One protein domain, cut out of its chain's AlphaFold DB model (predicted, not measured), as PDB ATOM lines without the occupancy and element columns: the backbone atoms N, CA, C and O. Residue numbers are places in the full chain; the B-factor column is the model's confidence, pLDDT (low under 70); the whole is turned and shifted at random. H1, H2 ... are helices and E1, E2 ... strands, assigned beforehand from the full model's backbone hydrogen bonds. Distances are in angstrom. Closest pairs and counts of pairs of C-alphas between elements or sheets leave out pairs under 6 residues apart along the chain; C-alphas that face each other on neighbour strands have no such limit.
ATOM      1  N   GLU A  16     131.607 138.691 200.598       69.56
ATOM      2  CA  GLU A  16     131.999 140.080 200.357       69.56
ATOM      3  C   GLU A  16     133.309 140.160 199.566       69.56
ATOM      4  O   GLU A  16     133.361 140.847 198.542       69.56
ATOM      5  N   THR A  17     134.330 139.384 199.942       65.75
ATOM      6  CA  THR A  17     135.580 139.267 199.179       65.75
ATOM      7  C   THR A  17     135.307 138.764 197.763       65.75
ATOM      8  O   THR A  17     135.823 139.321 196.790       65.75
ATOM      9  N   VAL A  18     134.439 137.760 197.601       66.75
ATOM     10  CA  VAL A  18     134.035 137.272 196.272       66.75
ATOM     11  C   VAL A  18     133.344 138.377 195.463       66.75
ATOM     12  O   VAL A  18     133.691 138.579 194.297       66.75
ATOM     13  N   GLN A  19     132.434 139.142 196.069       69.38
ATOM     14  CA  GLN A  19     131.738 140.265 195.429       69.38
ATOM     15  C   GLN A  19     132.707 141.388 195.017       69.38
ATOM     16  O   GLN A  19     132.558 141.999 193.953       69.38
ATOM     17  N   GLN A  20     133.723 141.660 195.837       70.38
ATOM     18  CA  GLN A  20     134.732 142.694 195.602       70.38
ATOM     19  C   GLN A  20     135.693 142.287 194.478       70.38
ATOM     20  O   GLN A  20     136.020 143.100 193.604       70.38
ATOM     21  N   LEU A  21     136.077 141.006 194.437       59.94
ATOM     22  CA  LEU A  21     136.832 140.408 193.337       59.94
ATOM     23  C   LEU A  21     136.019 140.439 192.036       59.94
ATOM     24  O   LEU A  21     136.554 140.817 190.996       59.94
ATOM     25  N   GLN A  22     134.723 140.118 192.086       67.19
ATOM     26  CA  GLN A  22     133.816 140.188 190.934       67.19
ATOM     27  C   GLN A  22     133.592 141.623 190.441       67.19
ATOM     28  O   GLN A  22     133.541 141.857 189.235       67.19
ATOM     29  N   SER A  23     133.509 142.600 191.344       71.06
ATOM     30  CA  SER A  23     133.361 144.018 190.989       71.06
ATOM     31  C   SER A  23     134.654 144.589 190.395       71.06
ATOM     32  O   SER A  23     134.621 145.296 189.385       71.06
ATOM     33  N   SER A  24     135.810 144.209 190.949       64.19
ATOM     34  CA  SER A  24     137.128 144.521 190.377       64.19
ATOM     35  C   SER A  24     137.293 143.884 188.995       64.19
ATOM     36  O   SER A  24     137.749 144.534 188.057       64.19
ATOM     37  N   LEU A  25     136.833 142.642 188.836       60.47
ATOM     38  CA  LEU A  25     136.776 141.924 187.565       60.47
ATOM     39  C   LEU A  25     135.849 142.614 186.551       60.47
ATOM     40  O   LEU A  25     136.211 142.749 185.382       60.47
ATOM     41  N   ALA A  26     134.679 143.091 186.975       63.88
ATOM     42  CA  ALA A  26     133.752 143.840 186.128       63.88
ATOM     43  C   ALA A  26     134.369 145.171 185.658       63.88
ATOM     44  O   ALA A  26     134.258 145.534 184.488       63.88
ATOM     45  N   SER A  27     135.101 145.861 186.536       65.88
ATOM     46  CA  SER A  27     135.845 147.076 186.190       65.88
ATOM     47  C   SER A  27     136.976 146.799 185.185       65.88
ATOM     48  O   SER A  27     137.088 147.504 184.181       65.88
ATOM     49  N   MET A  28     137.759 145.730 185.383       57.75
ATOM     50  CA  MET A  28     138.822 145.335 184.444       57.75
ATOM     51  C   MET A  28     138.278 144.828 183.101       57.75
ATOM     52  O   MET A  28     138.857 145.094 182.054       57.75
ATOM     53  N   SER A  29     137.150 144.115 183.101       56.41
ATOM     54  CA  SER A  29     136.494 143.657 181.867       56.41
ATOM     55  C   SER A  29     135.798 144.788 181.105       56.41
ATOM     56  O   SER A  29     135.693 144.721 179.882       56.41
ATOM     57  N   GLY A  30     135.393 145.861 181.792       57.84
ATOM     58  CA  GLY A  30     134.985 147.117 181.163       57.84
ATOM     59  C   GLY A  30     136.104 147.742 180.326       57.84
ATOM     60  O   GLY A  30     135.840 148.184 179.213       57.84
ATOM     61  N   LEU A  31     137.353 147.686 180.809       53.44
ATOM     62  CA  LEU A  31     138.547 148.080 180.044       53.44
ATOM     63  C   LEU A  31     138.859 147.101 178.895       53.44
ATOM     64  O   LEU A  31     139.386 147.502 177.864       53.44
ATOM     65  N   ALA A  32     138.487 145.827 179.038       48.25
ATOM     66  CA  ALA A  32     138.687 144.796 178.018       48.25
ATOM     67  C   ALA A  32     137.663 144.834 176.868       48.25
ATOM     68  O   ALA A  32     137.839 144.139 175.871       48.25
ATOM     69  N   ARG A  33     136.587 145.627 176.967       51.59
ATOM     70  CA  ARG A  33     135.541 145.694 175.927       51.59
ATOM     71  C   ARG A  33     136.043 146.254 174.590       51.59
ATOM     72  O   ARG A  33     135.428 145.974 173.563       51.59
ATOM     73  N   ASP A  34     137.169 146.966 174.603       53.31
ATOM     74  CA  ASP A  34     137.848 147.463 173.403       53.31
ATOM     75  C   ASP A  34     138.874 146.469 172.815       53.31
ATOM     76  O   ASP A  34     139.328 146.641 171.681       53.31
ATOM     77  N   MET A  35     139.176 145.370 173.518       49.34
ATOM     78  CA  MET A  35     140.120 144.326 173.096       49.34
ATOM     79  C   MET A  35     139.421 143.270 172.225       49.34
ATOM     80  O   MET A  35     138.931 142.243 172.695       49.34
ATOM     81  N   ARG A  36     139.327 143.534 170.915       53.00
ATOM     82  CA  ARG A  36     138.646 142.664 169.929       53.00
ATOM     83  C   ARG A  36     139.411 141.382 169.548       53.00
ATOM     84  O   ARG A  36     138.888 140.595 168.757       53.00
ATOM     85  N   ASN A  37     140.597 141.124 170.103       55.62
ATOM     86  CA  ASN A  37     141.427 139.979 169.717       55.62
ATOM     87  C   ASN A  37     141.336 138.806 170.716       55.62
ATOM     88  O   ASN A  37     141.583 138.929 171.912       55.62
ATOM     89  N   VAL A  38     141.052 137.604 170.197       55.81
ATOM     90  CA  VAL A  38     140.931 136.340 170.960       55.81
ATOM     91  C   VAL A  38     142.152 135.995 171.852       55.81
ATOM     92  O   VAL A  38     141.944 135.426 172.928       55.81
ATOM     93  N   PRO A  39     143.414 136.312 171.486       60.44
ATOM     94  CA  PRO A  39     144.574 136.114 172.362       60.44
ATOM     95  C   PRO A  39     144.574 137.001 173.619       60.44
ATOM     96  O   PRO A  39     144.962 136.531 174.688       60.44
ATOM     97  N   GLU A  40     144.088 138.242 173.520       62.25
ATOM     98  CA  GLU A  40     144.053 139.210 174.630       62.25
ATOM     99  C   GLU A  40     143.061 138.765 175.715       62.25
ATOM    100  O   GLU A  40     143.362 138.816 176.907       62.25
ATOM    101  N   MET A  41     141.928 138.182 175.312       65.50
ATOM    102  CA  MET A  41     140.951 137.595 176.239       65.50
ATOM    103  C   MET A  41     141.506 136.401 177.026       65.50
ATOM    104  O   MET A  41     141.203 136.247 178.211       65.50
ATOM    105  N   LYS A  42     142.347 135.561 176.406       69.31
ATOM    106  CA  LYS A  42     143.012 134.454 177.116       69.31
ATOM    107  C   LYS A  42     144.050 134.968 178.110       69.31
ATOM    108  O   LYS A  42     144.139 134.429 179.210       69.31
ATOM    109  N   ALA A  43     144.803 136.008 177.750       69.75
ATOM    110  CA  ALA A  43     145.756 136.650 178.653       69.75
ATOM    111  C   ALA A  43     145.049 137.256 179.873       69.75
ATOM    112  O   ALA A  43     145.458 137.003 181.005       69.75
ATOM    113  N   LEU A  44     143.930 137.953 179.656       70.44
ATOM    114  CA  LEU A  44     143.105 138.488 180.735       70.44
ATOM    115  C   LEU A  44     142.550 137.373 181.631       70.44
ATOM    116  O   LEU A  44     142.646 137.461 182.852       70.44
ATOM    117  N   GLN A  45     142.022 136.292 181.052       72.38
ATOM    118  CA  GLN A  45     141.516 135.154 181.825       72.38
ATOM    119  C   GLN A  45     142.614 134.491 182.668       72.38
ATOM    120  O   GLN A  45     142.383 134.175 183.835       72.38
ATOM    121  N   MET A  46     143.815 134.303 182.110       74.19
ATOM    122  CA  MET A  46     144.961 133.790 182.867       74.19
ATOM    123  C   MET A  46     145.357 134.739 183.998       74.19
ATOM    124  O   MET A  46     145.621 134.272 185.104       74.19
ATOM    125  N   PHE A  47     145.341 136.052 183.756       74.88
ATOM    126  CA  PHE A  47     145.616 137.048 184.786       74.88
ATOM    127  C   PHE A  47     144.590 136.989 185.920       74.88
ATOM    128  O   PHE A  47     144.970 136.961 187.084       74.88
ATOM    129  N   ILE A  48     143.299 136.876 185.602       73.44
ATOM    130  CA  ILE A  48     142.224 136.752 186.596       73.44
ATOM    131  C   ILE A  48     142.398 135.487 187.445       73.44
ATOM    132  O   ILE A  48     142.291 135.536 188.669       73.44
ATOM    133  N   MET A  49     142.693 134.351 186.812       75.44
ATOM    134  CA  MET A  49     142.922 133.098 187.536       75.44
ATOM    135  C   MET A  49     144.163 133.181 188.427       75.44
ATOM    136  O   MET A  49     144.117 132.757 189.583       75.44
ATOM    137  N   ALA A  50     145.251 133.769 187.919       75.69
ATOM    138  CA  ALA A  50     146.452 134.028 188.701       75.69
ATOM    139  C   ALA A  50     146.141 134.944 189.890       75.69
ATOM    140  O   ALA A  50     146.548 134.635 191.002       75.69
ATOM    141  N   PHE A  51     145.357 136.002 189.684       75.94
ATOM    142  CA  PHE A  51     144.944 136.955 190.709       75.94
ATOM    143  C   PHE A  51     144.161 136.287 191.848       75.94
ATOM    144  O   PHE A  51     144.518 136.441 193.012       75.94
ATOM    145  N   ILE A  52     143.148 135.474 191.527       75.75
ATOM    146  CA  ILE A  52     142.356 134.741 192.533       75.75
ATOM    147  C   ILE A  52     143.245 133.787 193.336       75.75
ATOM    148  O   ILE A  52     143.191 133.753 194.567       75.75
ATOM    149  N   HIS A  53     144.089 133.016 192.644       77.06
ATOM    150  CA  HIS A  53     145.011 132.088 193.297       77.06
ATOM    151  C   HIS A  53     145.999 132.825 194.198       77.06
ATOM    152  O   HIS A  53     146.287 132.372 195.305       77.06
ATOM    153  N   PHE A  54     146.495 133.966 193.736       78.31
ATOM    154  CA  PHE A  54     147.459 134.779 194.450       78.31
ATOM    155  C   PHE A  54     146.877 135.300 195.769       78.31
ATOM    156  O   PHE A  54     147.514 135.148 196.811       78.31
ATOM    157  N   THR A  55     145.651 135.832 195.757       73.62
ATOM    158  CA  THR A  55     144.968 136.309 196.972       73.62
ATOM    159  C   THR A  55     144.788 135.182 197.990       73.62
ATOM    160  O   THR A  55     145.196 135.323 199.142       73.62
ATOM    161  N   ALA A  56     144.301 134.018 197.552       76.31
ATOM    162  CA  ALA A  56     144.093 132.867 198.432       76.31
ATOM    163  C   ALA A  56     145.403 132.282 199.001       76.31
ATOM    164  O   ALA A  56     145.420 131.710 200.093       76.31
ATOM    165  N   ILE A  57     146.509 132.373 198.255       78.94
ATOM    166  CA  ILE A  57     147.839 131.972 198.736       78.94
ATOM    167  C   ILE A  57     148.343 132.974 199.776       78.94
ATOM    168  O   ILE A  57     148.853 132.567 200.819       78.94
ATOM    169  N   ARG A  58     148.166 134.271 199.513       76.88
ATOM    170  CA  ARG A  58     148.603 135.352 200.395       76.88
ATOM    171  C   ARG A  58     147.921 135.284 201.758       76.88
ATOM    172  O   ARG A  58     148.610 135.378 202.767       76.88
ATOM    173  N   GLU A  59     146.617 135.017 201.791       72.69
ATOM    174  CA  GLU A  59     145.863 134.801 203.036       72.69
ATOM    175  C   GLU A  59     146.468 133.701 203.914       72.69
ATOM    176  O   GLU A  59     146.618 133.865 205.120       72.69
ATOM    177  N   LYS A  60     146.901 132.601 203.296       76.81
ATOM    178  CA  LYS A  60     147.497 131.456 204.002       76.81
ATOM    179  C   LYS A  60     148.944 131.681 204.416       76.81
ATOM    180  O   LYS A  60     149.456 130.957 205.266       76.81
ATOM    181  N   LEU A  61     149.634 132.620 203.774       76.81
ATOM    182  CA  LEU A  61     151.040 132.895 204.046       76.81
ATOM    183  C   LEU A  61     151.246 133.877 205.188       76.81
ATOM    184  O   LEU A  61     152.332 133.858 205.760       76.81
ATOM    185  N   TRP A  62     150.235 134.660 205.577       69.88
ATOM    186  CA  TRP A  62     150.339 135.588 206.710       69.88
ATOM    187  C   TRP A  62     150.835 134.929 207.999       69.88
ATOM    188  O   TRP A  62     151.573 135.548 208.753       69.88
ATOM    189  N   GLU A  63     150.509 133.656 208.221       66.75
ATOM    190  CA  GLU A  63     150.982 132.895 209.385       66.75
ATOM    191  C   GLU A  63     152.497 132.616 209.376       66.75
ATOM    192  O   GLU A  63     153.060 132.216 210.394       66.75
ATOM    193  N   ARG A  64     153.159 132.768 208.224       70.00
ATOM    194  CA  ARG A  64     154.580 132.445 208.009       70.00
ATOM    195  C   ARG A  64     155.451 133.659 207.724       70.00
ATOM    196  O   ARG A  64     156.670 133.527 207.763       70.00
ATOM    197  N   VAL A  65     154.845 134.794 207.396       67.31
ATOM    198  CA  VAL A  65     155.555 136.043 207.124       67.31
ATOM    199  C   VAL A  65     156.094 136.588 208.442       67.31
ATOM    200  O   VAL A  65     155.325 136.848 209.368       67.31
ATOM    201  N   VAL A  66     157.412 136.770 208.530       62.62
ATOM    202  CA  VAL A  66     158.063 137.359 209.711       62.62
ATOM    203  C   VAL A  66     158.311 138.850 209.496       62.62
ATOM    204  O   VAL A  66     158.274 139.628 210.449       62.62
ATOM    205  N   THR A  67     158.547 139.258 208.247       64.56
ATOM    206  CA  THR A  67     158.864 140.644 207.882       64.56
ATOM    207  C   THR A  67     158.083 141.113 206.656       64.56
ATOM    208  O   THR A  67     157.687 140.310 205.816       64.56
ATOM    209  N   GLU A  68     157.885 142.426 206.519       63.25
ATOM    210  CA  GLU A  68     157.167 143.026 205.383       63.25
ATOM    211  C   GLU A  68     157.804 142.684 204.025       63.25
ATOM    212  O   GLU A  68     157.104 142.462 203.045       63.25
ATOM    213  N   VAL A  69     159.132 142.552 203.971       72.31
ATOM    214  CA  VAL A  69     159.871 142.236 202.735       72.31
ATOM    215  C   VAL A  69     159.579 140.815 202.232       72.31
ATOM    216  O   VAL A  69     159.703 140.531 201.043       72.31
ATOM    217  N   GLU A  70     159.162 139.914 203.123       69.69
ATOM    218  CA  GLU A  70     158.743 138.550 202.778       69.69
ATOM    219  C   GLU A  70     157.280 138.487 202.327       69.69
ATOM    220  O   GLU A  70     156.798 137.427 201.910       69.69
ATOM    221  N   MET A  71     156.548 139.600 202.420       72.25
ATOM    222  CA  MET A  71     155.164 139.630 201.996       72.25
ATOM    223  C   MET A  71     155.046 139.540 200.486       72.25
ATOM    224  O   MET A  71     155.697 140.238 199.713       72.25
ATOM    225  N   MET A  72     154.096 138.718 200.062       78.25
ATOM    226  CA  MET A  72     153.664 138.726 198.680       78.25
ATOM    227  C   MET A  72     153.018 140.077 198.317       78.25
ATOM    228  O   MET A  72     152.230 140.600 199.124       78.25
ATOM    229  N   PRO A  73     153.278 140.595 197.094       80.69
ATOM    230  CA  PRO A  73     152.628 141.788 196.552       80.69
ATOM    231  C   PRO A  73     151.131 141.811 196.842       80.69
ATOM    232  O   PRO A  73     150.463 140.791 196.763       80.69
ATOM    233  N   ASN A  74     150.558 142.944 197.214       81.12
ATOM    234  CA  ASN A  74     149.107 143.005 197.380       81.12
ATOM    235  C   ASN A  74     148.382 143.096 196.025       81.12
ATOM    236  O   ASN A  74     148.985 143.168 194.953       81.12
ATOM    237  N   HIS A  75     147.053 143.074 196.098       82.00
ATOM    238  CA  HIS A  75     146.190 143.129 194.927       82.00
ATOM    239  C   HIS A  75     146.366 144.424 194.116       82.00
ATOM    240  O   HIS A  75     146.343 144.372 192.886       82.00
ATOM    241  N   GLU A  76     146.573 145.570 194.776       85.06
ATOM    242  CA  GLU A  76     146.812 146.848 194.101       85.06
ATOM    243  C   GLU A  76     148.153 146.836 193.373       85.06
ATOM    244  O   GLU A  76     148.207 147.186 192.197       85.06
ATOM    245  N   ALA A  77     149.205 146.328 194.010       88.31
ATOM    246  CA  ALA A  77     150.522 146.185 193.409       88.31
ATOM    247  C   ALA A  77     150.493 145.297 192.159       88.31
ATOM    248  O   ALA A  77     151.083 145.634 191.128       88.31
ATOM    249  N   LEU A  78     149.750 144.187 192.215       86.12
ATOM    250  CA  LEU A  78     149.560 143.302 191.068       86.12
ATOM    251  C   LEU A  78     148.748 143.977 189.950       86.12
ATOM    252  O   LEU A  78     149.088 143.844 188.775       86.12
ATOM    253  N   LYS A  79     147.710 144.743 190.306       85.75
ATOM    254  CA  LYS A  79     146.927 145.545 189.356       85.75
ATOM    255  C   LYS A  79     147.789 146.614 188.682       85.75
ATOM    256  O   LYS A  79     147.743 146.738 187.462       85.75
ATOM    257  N   LEU A  80     148.595 147.361 189.435       90.31
ATOM    258  CA  LEU A  80     149.506 148.367 188.888       90.31
ATOM    259  C   LEU A  80     150.552 147.724 187.976       90.31
ATOM    260  O   LEU A  80     150.808 148.237 186.891       90.31
ATOM    261  N   HIS A  81     151.098 146.566 188.356       89.50
ATOM    262  CA  HIS A  81     152.003 145.809 187.493       89.50
ATOM    263  C   HIS A  81     151.347 145.412 186.167       89.50
ATOM    264  O   HIS A  81     151.936 145.619 185.108       89.50
ATOM    265  N   TRP A  82     150.114 144.909 186.208       86.88
ATOM    266  CA  TRP A  82     149.352 144.614 184.998       86.88
ATOM    267  C   TRP A  82     149.155 145.852 184.123       86.88
ATOM    268  O   TRP A  82     149.437 145.809 182.927       86.88
ATOM    269  N   MET A  83     148.749 146.974 184.718       89.06
ATOM    270  CA  MET A  83     148.561 148.226 183.985       89.06
ATOM    271  C   MET A  83     149.862 148.731 183.348       89.06
ATOM    272  O   MET A  83     149.818 149.217 182.218       89.06
ATOM    273  N   ARG A  84     151.020 148.561 184.008       93.69
ATOM    274  CA  ARG A  84     152.338 148.832 183.404       93.69
ATOM    275  C   ARG A  84     152.567 147.970 182.170       93.69
ATOM    276  O   ARG A  84     152.944 148.498 181.129       93.69
ATOM    277  N   CYS A  85     152.325 146.664 182.271       88.81
ATOM    278  CA  CYS A  85     152.486 145.738 181.149       88.81
ATOM    279  C   CYS A  85     151.579 146.114 179.970       88.81
ATOM    280  O   CYS A  85     152.044 146.135 178.832       88.81
ATOM    281  N   CYS A  86     150.318 146.472 180.232       87.56
ATOM    282  CA  CYS A  86     149.397 146.955 179.204       87.56
ATOM    283  C   CYS A  86     149.887 148.249 178.549       87.56
ATOM    284  O   CYS A  86     149.838 148.358 177.330       87.56
ATOM    285  N   TRP A  87     150.389 149.202 179.337       92.94
ATOM    286  CA  TRP A  87     150.923 150.459 178.813       92.94
ATOM    287  C   TRP A  87     152.138 150.228 177.909       92.94
ATOM    288  O   TRP A  87     152.201 150.763 176.808       92.94
ATOM    289  N   VAL A  88     153.079 149.382 178.342       90.94
ATOM    290  CA  VAL A  88     154.267 149.025 177.547       90.94
ATOM    291  C   VAL A  88     153.850 148.348 176.245       90.94
ATOM    292  O   VAL A  88     154.374 148.677 175.183       90.94
ATOM    293  N   PHE A  89     152.889 147.426 176.307       89.12
ATOM    294  CA  PHE A  89     152.359 146.769 175.119       89.12
ATOM    295  C   PHE A  89     151.712 147.766 174.148       89.12
ATOM    296  O   PHE A  89     152.022 147.737 172.959       89.12
ATOM    297  N   ASP A  90     150.863 148.668 174.649       87.56
ATOM    298  CA  ASP A  90     150.216 149.712 173.847       87.56
ATOM    299  C   ASP A  90     151.258 150.616 173.169       87.56
ATOM    300  O   ASP A  90     151.230 150.782 171.948       87.56
ATOM    301  N   TYR A  91     152.258 151.083 173.922       91.44
ATOM    302  CA  TYR A  91     153.371 151.873 173.397       91.44
ATOM    303  C   TYR A  91     154.076 151.175 172.224       91.44
ATOM    304  O   TYR A  91     154.199 151.744 171.136       91.44
ATOM    305  N   TRP A  92     154.486 149.917 172.411       92.44
ATOM    306  CA  TRP A  92     155.183 149.158 171.370       92.44
ATOM    307  C   TRP A  92     154.293 148.802 170.180       92.44
ATOM    308  O   TRP A  92     154.785 148.752 169.051       92.44
ATOM    309  N   SER A  93     152.989 148.608 170.389       88.62
ATOM    310  CA  SER A  93     152.036 148.356 169.300       88.62
ATOM    311  C   SER A  93     151.938 149.534 168.323       88.62
ATOM    312  O   SER A  93     151.647 149.343 167.143       88.62
ATOM    313  N   ASP A 104     147.877 158.163 180.033       91.62
ATOM    314  CA  ASP A 104     148.557 158.807 181.156       91.62
ATOM    315  C   ASP A 104     149.318 157.784 182.022       91.62
ATOM    316  O   ASP A 104     148.725 156.857 182.581       91.62
ATOM    317  N   LEU A 105     150.637 157.978 182.135       93.06
ATOM    318  CA  LEU A 105     151.564 157.125 182.885       93.06
ATOM    319  C   LEU A 105     151.169 156.973 184.359       93.06
ATOM    320  O   LEU A 105     151.299 155.877 184.912       93.06
ATOM    321  N   SER A 106     150.628 158.032 184.970       90.69
ATOM    322  CA  SER A 106     150.250 158.038 186.390       90.69
ATOM    323  C   SER A 106     149.171 156.998 186.719       90.69
ATOM    324  O   SER A 106     149.143 156.430 187.810       90.69
ATOM    325  N   LYS A 107     148.320 156.662 185.742       89.81
ATOM    326  CA  LYS A 107     147.258 155.648 185.874       89.81
ATOM    327  C   LYS A 107     147.763 154.226 185.671       89.81
ATOM    328  O   LYS A 107     147.053 153.266 185.972       89.81
ATOM    329  N   CYS A 108     148.979 154.089 185.158       92.12
ATOM    330  CA  CYS A 108     149.587 152.819 184.816       92.12
ATOM    331  C   CYS A 108     150.668 152.402 185.810       92.12
ATOM    332  O   CYS A 108     151.455 151.533 185.481       92.12
ATOM    333  N   GLY A 109     150.709 152.975 187.018       93.31
ATOM    334  CA  GLY A 109     151.680 152.584 188.044       93.31
ATOM    335  C   GLY A 109     153.102 153.057 187.753       93.31
ATOM    336  O   GLY A 109     154.057 152.386 188.154       93.31
ATOM    337  N   TRP A 110     153.223 154.180 187.048       95.19
ATOM    338  CA  TRP A 110     154.461 154.916 186.834       95.19
ATOM    339  C   TRP A 110     154.352 156.304 187.467       95.19
ATOM    340  O   TRP A 110     153.272 156.891 187.489       95.19
ATOM    341  N   GLN A 111     155.469 156.844 187.935       95.56
ATOM    342  CA  GLN A 111     155.585 158.239 188.358       95.56
ATOM    343  C   GLN A 111     156.843 158.855 187.752       95.56
ATOM    344  O   GLN A 111     157.803 158.140 187.470       95.56
ATOM    345  N   ILE A 112     156.833 160.167 187.529       95.31
ATOM    346  CA  ILE A 112     158.024 160.899 187.098       95.31
ATOM    347  C   ILE A 112     158.559 161.652 188.312       95.31
ATOM    348  O   ILE A 112     157.896 162.563 188.803       95.31
ATOM    349  N   THR A 113     159.748 161.274 188.766       96.31
ATOM    350  CA  THR A 113     160.463 161.901 189.885       96.31
ATOM    351  C   THR A 113     161.835 162.318 189.377       96.31
ATOM    352  O   THR A 113     162.517 161.509 188.755       96.31
ATOM    353  N   ASP A 114     162.237 163.574 189.576       95.81
ATOM    354  CA  ASP A 114     163.555 164.086 189.159       95.81
ATOM    355  C   ASP A 114     163.919 163.764 187.696       95.81
ATOM    356  O   ASP A 114     165.030 163.337 187.375       95.81
ATOM    357  N   ASN A 115     162.945 163.932 186.793       94.69
ATOM    358  CA  ASN A 115     163.067 163.621 185.363       94.69
ATOM    359  C   ASN A 115     163.386 162.139 185.058       94.69
ATOM    360  O   ASN A 115     163.879 161.801 183.981       94.69
ATOM    361  N   ARG A 116     163.099 161.235 186.000       95.50
ATOM    362  CA  ARG A 116     163.235 159.784 185.861       95.50
ATOM    363  C   ARG A 116     161.877 159.119 185.989       95.50
ATOM    364  O   ARG A 116     161.036 159.534 186.783       95.50
ATOM    365  N   LEU A 117     161.671 158.069 185.200       93.31
ATOM    366  CA  LEU A 117     160.476 157.246 185.290       93.31
ATOM    367  C   LEU A 117     160.679 156.187 186.377       93.31
ATOM    368  O   LEU A 117     161.520 155.299 186.242       93.31
ATOM    369  N   GLU A 118     159.897 156.273 187.444       96.00
ATOM    370  CA  GLU A 118     159.947 155.359 188.578       96.00
ATOM    371  C   GLU A 118     158.698 154.479 188.644       96.00
ATOM    372  O   GLU A 118     157.596 154.862 188.237       96.00
ATOM    373  N   ILE A 119     158.874 153.271 189.180       94.62
ATOM    374  CA  ILE A 119     157.781 152.320 189.363       94.62
ATOM    375  C   ILE A 119     157.039 152.648 190.655       94.62
ATOM    376  O   ILE A 119     157.601 152.555 191.745       94.62
ATOM    377  N   VAL A 120     155.738 152.907 190.531       94.06
ATOM    378  CA  VAL A 120     154.826 152.922 191.676       94.06
ATOM    379  C   VAL A 120     154.414 151.483 191.948       94.06
ATOM    380  O   VAL A 120     153.593 150.892 191.236       94.06
ATOM    381  N   TRP A 121     155.048 150.877 192.948       89.12
ATOM    382  CA  TRP A 121     154.756 149.498 193.329       89.12
ATOM    383  C   TRP A 121     153.381 149.358 193.954       89.12
ATOM    384  O   TRP A 121     152.738 148.341 193.728       89.12
ATOM    385  N   ASP A 122     152.934 150.367 194.695       89.75
ATOM    386  CA  ASP A 122     151.676 150.349 195.422       89.75
ATOM    387  C   ASP A 122     151.235 151.774 195.786       89.75
ATOM    388  O   ASP A 122     152.014 152.724 195.669       89.75
ATOM    389  N   THR A 123     149.986 151.936 196.217       86.88
ATOM    390  CA  THR A 123     149.485 153.225 196.694       86.88
ATOM    391  C   THR A 123     149.965 153.504 198.119       86.88
ATOM    392  O   THR A 123     150.085 152.604 198.951       86.88
ATOM    393  N   VAL A 124     150.190 154.783 198.440       87.50
ATOM    394  CA  VAL A 124     150.565 155.214 199.803       87.50
ATOM    395  C   VAL A 124     149.529 154.754 200.834       87.50
ATOM    396  O   VAL A 124     149.879 154.311 201.926       87.50
ATOM    397  N   PHE A 125     148.246 154.811 200.470       85.94
ATOM    398  CA  PHE A 125     147.147 154.359 201.320       85.94
ATOM    399  C   PHE A 125     147.256 152.868 201.661       85.94
ATOM    400  O   PHE A 125     147.049 152.464 202.807       85.94
ATOM    401  N   ASN A 126     147.603 152.039 200.682       83.12
ATOM    402  CA  ASN A 126     147.695 150.605 200.883       83.12
ATOM    403  C   ASN A 126     148.957 150.199 201.646       83.12
ATOM    404  O   ASN A 126     148.865 149.326 202.507       83.12
ATOM    405  N   PHE A 127     150.085 150.892 201.454       83.44
ATOM    406  CA  PHE A 127     151.250 150.741 202.333       83.44
ATOM    407  C   PHE A 127     150.885 150.995 203.798       83.44
ATOM    408  O   PHE A 127     151.133 150.143 204.645       83.44
ATOM    409  N   GLN A 128     150.194 152.101 204.095       85.50
ATOM    410  CA  GLN A 128     149.728 152.395 205.457       85.50
ATOM    411  C   GLN A 128     148.770 151.319 205.988       85.50
ATOM    412  O   GLN A 128     148.819 150.951 207.163       85.50
ATOM    413  N   LYS A 129     147.890 150.784 205.133       83.19
ATOM    414  CA  LYS A 129     146.992 149.682 205.500       83.19
ATOM    415  C   LYS A 129     147.772 148.408 205.829       83.19
ATOM    416  O   LYS A 129     147.457 147.748 206.821       83.19
ATOM    417  N   VAL A 130     148.772 148.055 205.023       81.06
ATOM    418  CA  VAL A 130     149.641 146.891 205.249       81.06
ATOM    419  C   VAL A 130     150.443 147.072 206.530       81.06
ATOM    420  O   VAL A 130     150.421 146.170 207.361       81.06
ATOM    421  N   GLU A 131     151.050 148.236 206.750       83.00
ATOM    422  CA  GLU A 131     151.806 148.548 207.966       83.00
ATOM    423  C   GLU A 131     150.941 148.380 209.223       83.00
ATOM    424  O   GLU A 131     151.308 147.639 210.139       83.00
ATOM    425  N   LYS A 132     149.735 148.968 209.238       79.56
ATOM    426  CA  LYS A 132     148.766 148.789 210.333       79.56
ATOM    427  C   LYS A 132     148.367 147.327 210.525       79.56
ATOM    428  O   LYS A 132     148.228 146.864 211.655       79.56
ATOM    429  N   THR A 133     148.189 146.593 209.427       78.69
ATOM    430  CA  THR A 133     147.846 145.165 209.458       78.69
ATOM    431  C   THR A 133     148.977 144.356 210.088       78.69
ATOM    432  O   THR A 133     148.743 143.600 211.028       78.69
ATOM    433  N   VAL A 134     150.213 144.551 209.630       80.31
ATOM    434  CA  VAL A 134     151.411 143.900 210.175       80.31
ATOM    435  C   VAL A 134     151.575 144.248 211.650       80.31
ATOM    436  O   VAL A 134     151.798 143.355 212.469       80.31
ATOM    437  N   GLU A 135     151.412 145.516 212.026       80.88
ATOM    438  CA  GLU A 135     151.468 145.931 213.424       80.88
ATOM    439  C   GLU A 135     150.413 145.208 214.269       80.88
ATOM    440  O   GLU A 135     150.721 144.697 215.347       80.88
TER     441      GLU A 135
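Overview. This is residues 16 to 93 and 104 to 135 of the 235 residues of the protein "CXC domain-containing protein" of Mytilus coruscus (UniProt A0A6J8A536). Three long helices, H1, H2 and H3, run to and fro side by side and make an open V in cross-section, with H2 at its corner and H1 and H3 apart. Beyond H3, on its side away from H2, come the short helix H4 and the two-stranded hairpin E1 and E2, while H5 lies near the first residues of H3. The 110 printed residues include five named helices and two named strands, in the order H1 H2 H3 H4 E1 E2 H5; the sheet, E1 - E2, is antiparallel and the class is mostly helix. The whole is only just compact, close to loose, with a radius of gyration of the C-alphas of 15.6 A, and flat, spanning 44 by 40 by 20 A.

Arrangement. H1, residues 16 to 32, and H2, residues 38 to 61, form a helical hairpin at a shallow tilt of 25 degrees, opposite ways. They only just touch, with 3 pairs of C-alphas within 8 A, the closest those of Leu 25 and Ile 48 at 7.6 A; H2 does so with residues 41 to 52 alone. H2 and H3, residues 75 to 93, form a second helical hairpin, at a shallow tilt of 23 degrees, opposite ways. They too only just touch, with 3 such pairs, through residues 51 to 55 of H2 and 75 to 78 of H3 alone; the C-alphas of Thr 55 and His 75 are closest, at 7.2 A. With residues 80 to 87 alone, H3 touches H4, residues 105 to 108; the closest C-alphas are those of Met 83 and Cys 108, 4.8 A. E1, residues 110 to 113, and E2, residues 116 to 119, form an antiparallel hairpin, with N 111 and O 118 at 2.9 A and N 116 and O 113 at 2.8 A, within hydrogen-bond range. H5, residues 124 to 135, touches no helix; it is close to H3 but not clearly touching, the closest C-alphas being those of Glu 76 and Asn 126, 7.8 A. In H1, H3 and H5 every O i to N i+4 pair is within hydrogen-bond range, in H2 18 of 20; H4 is too short for such a pair.

Along the chain. H1 begins at C-alpha 16 (131.999, 140.080, 200.357) and is 23.8 A long. H2 is 34.8 A long, H3 26.8 A and H4 5.1 A. E1, 9.7 A, begins at C-alpha 110 (154.461, 154.916, 186.834), and E2 is 9.9 A long. H5, 16.5 A, ends at C-alpha 135 (151.468, 145.931, 213.424).

Size, cuts and confidence. The C-alphas farthest apart, of Arg 36 and Glu 135, are 45.5 A apart. Residues 34 to 39 stand free. The link H2 to H3, residues 62 to 74, is long. Residues 94 to 103 are not printed; C-alphas 93 and 104 are 16.2 A apart across this cut. The mean pLDDT of the printed part is 77.5, with 33 residues under 70, among them residues 24 to 43.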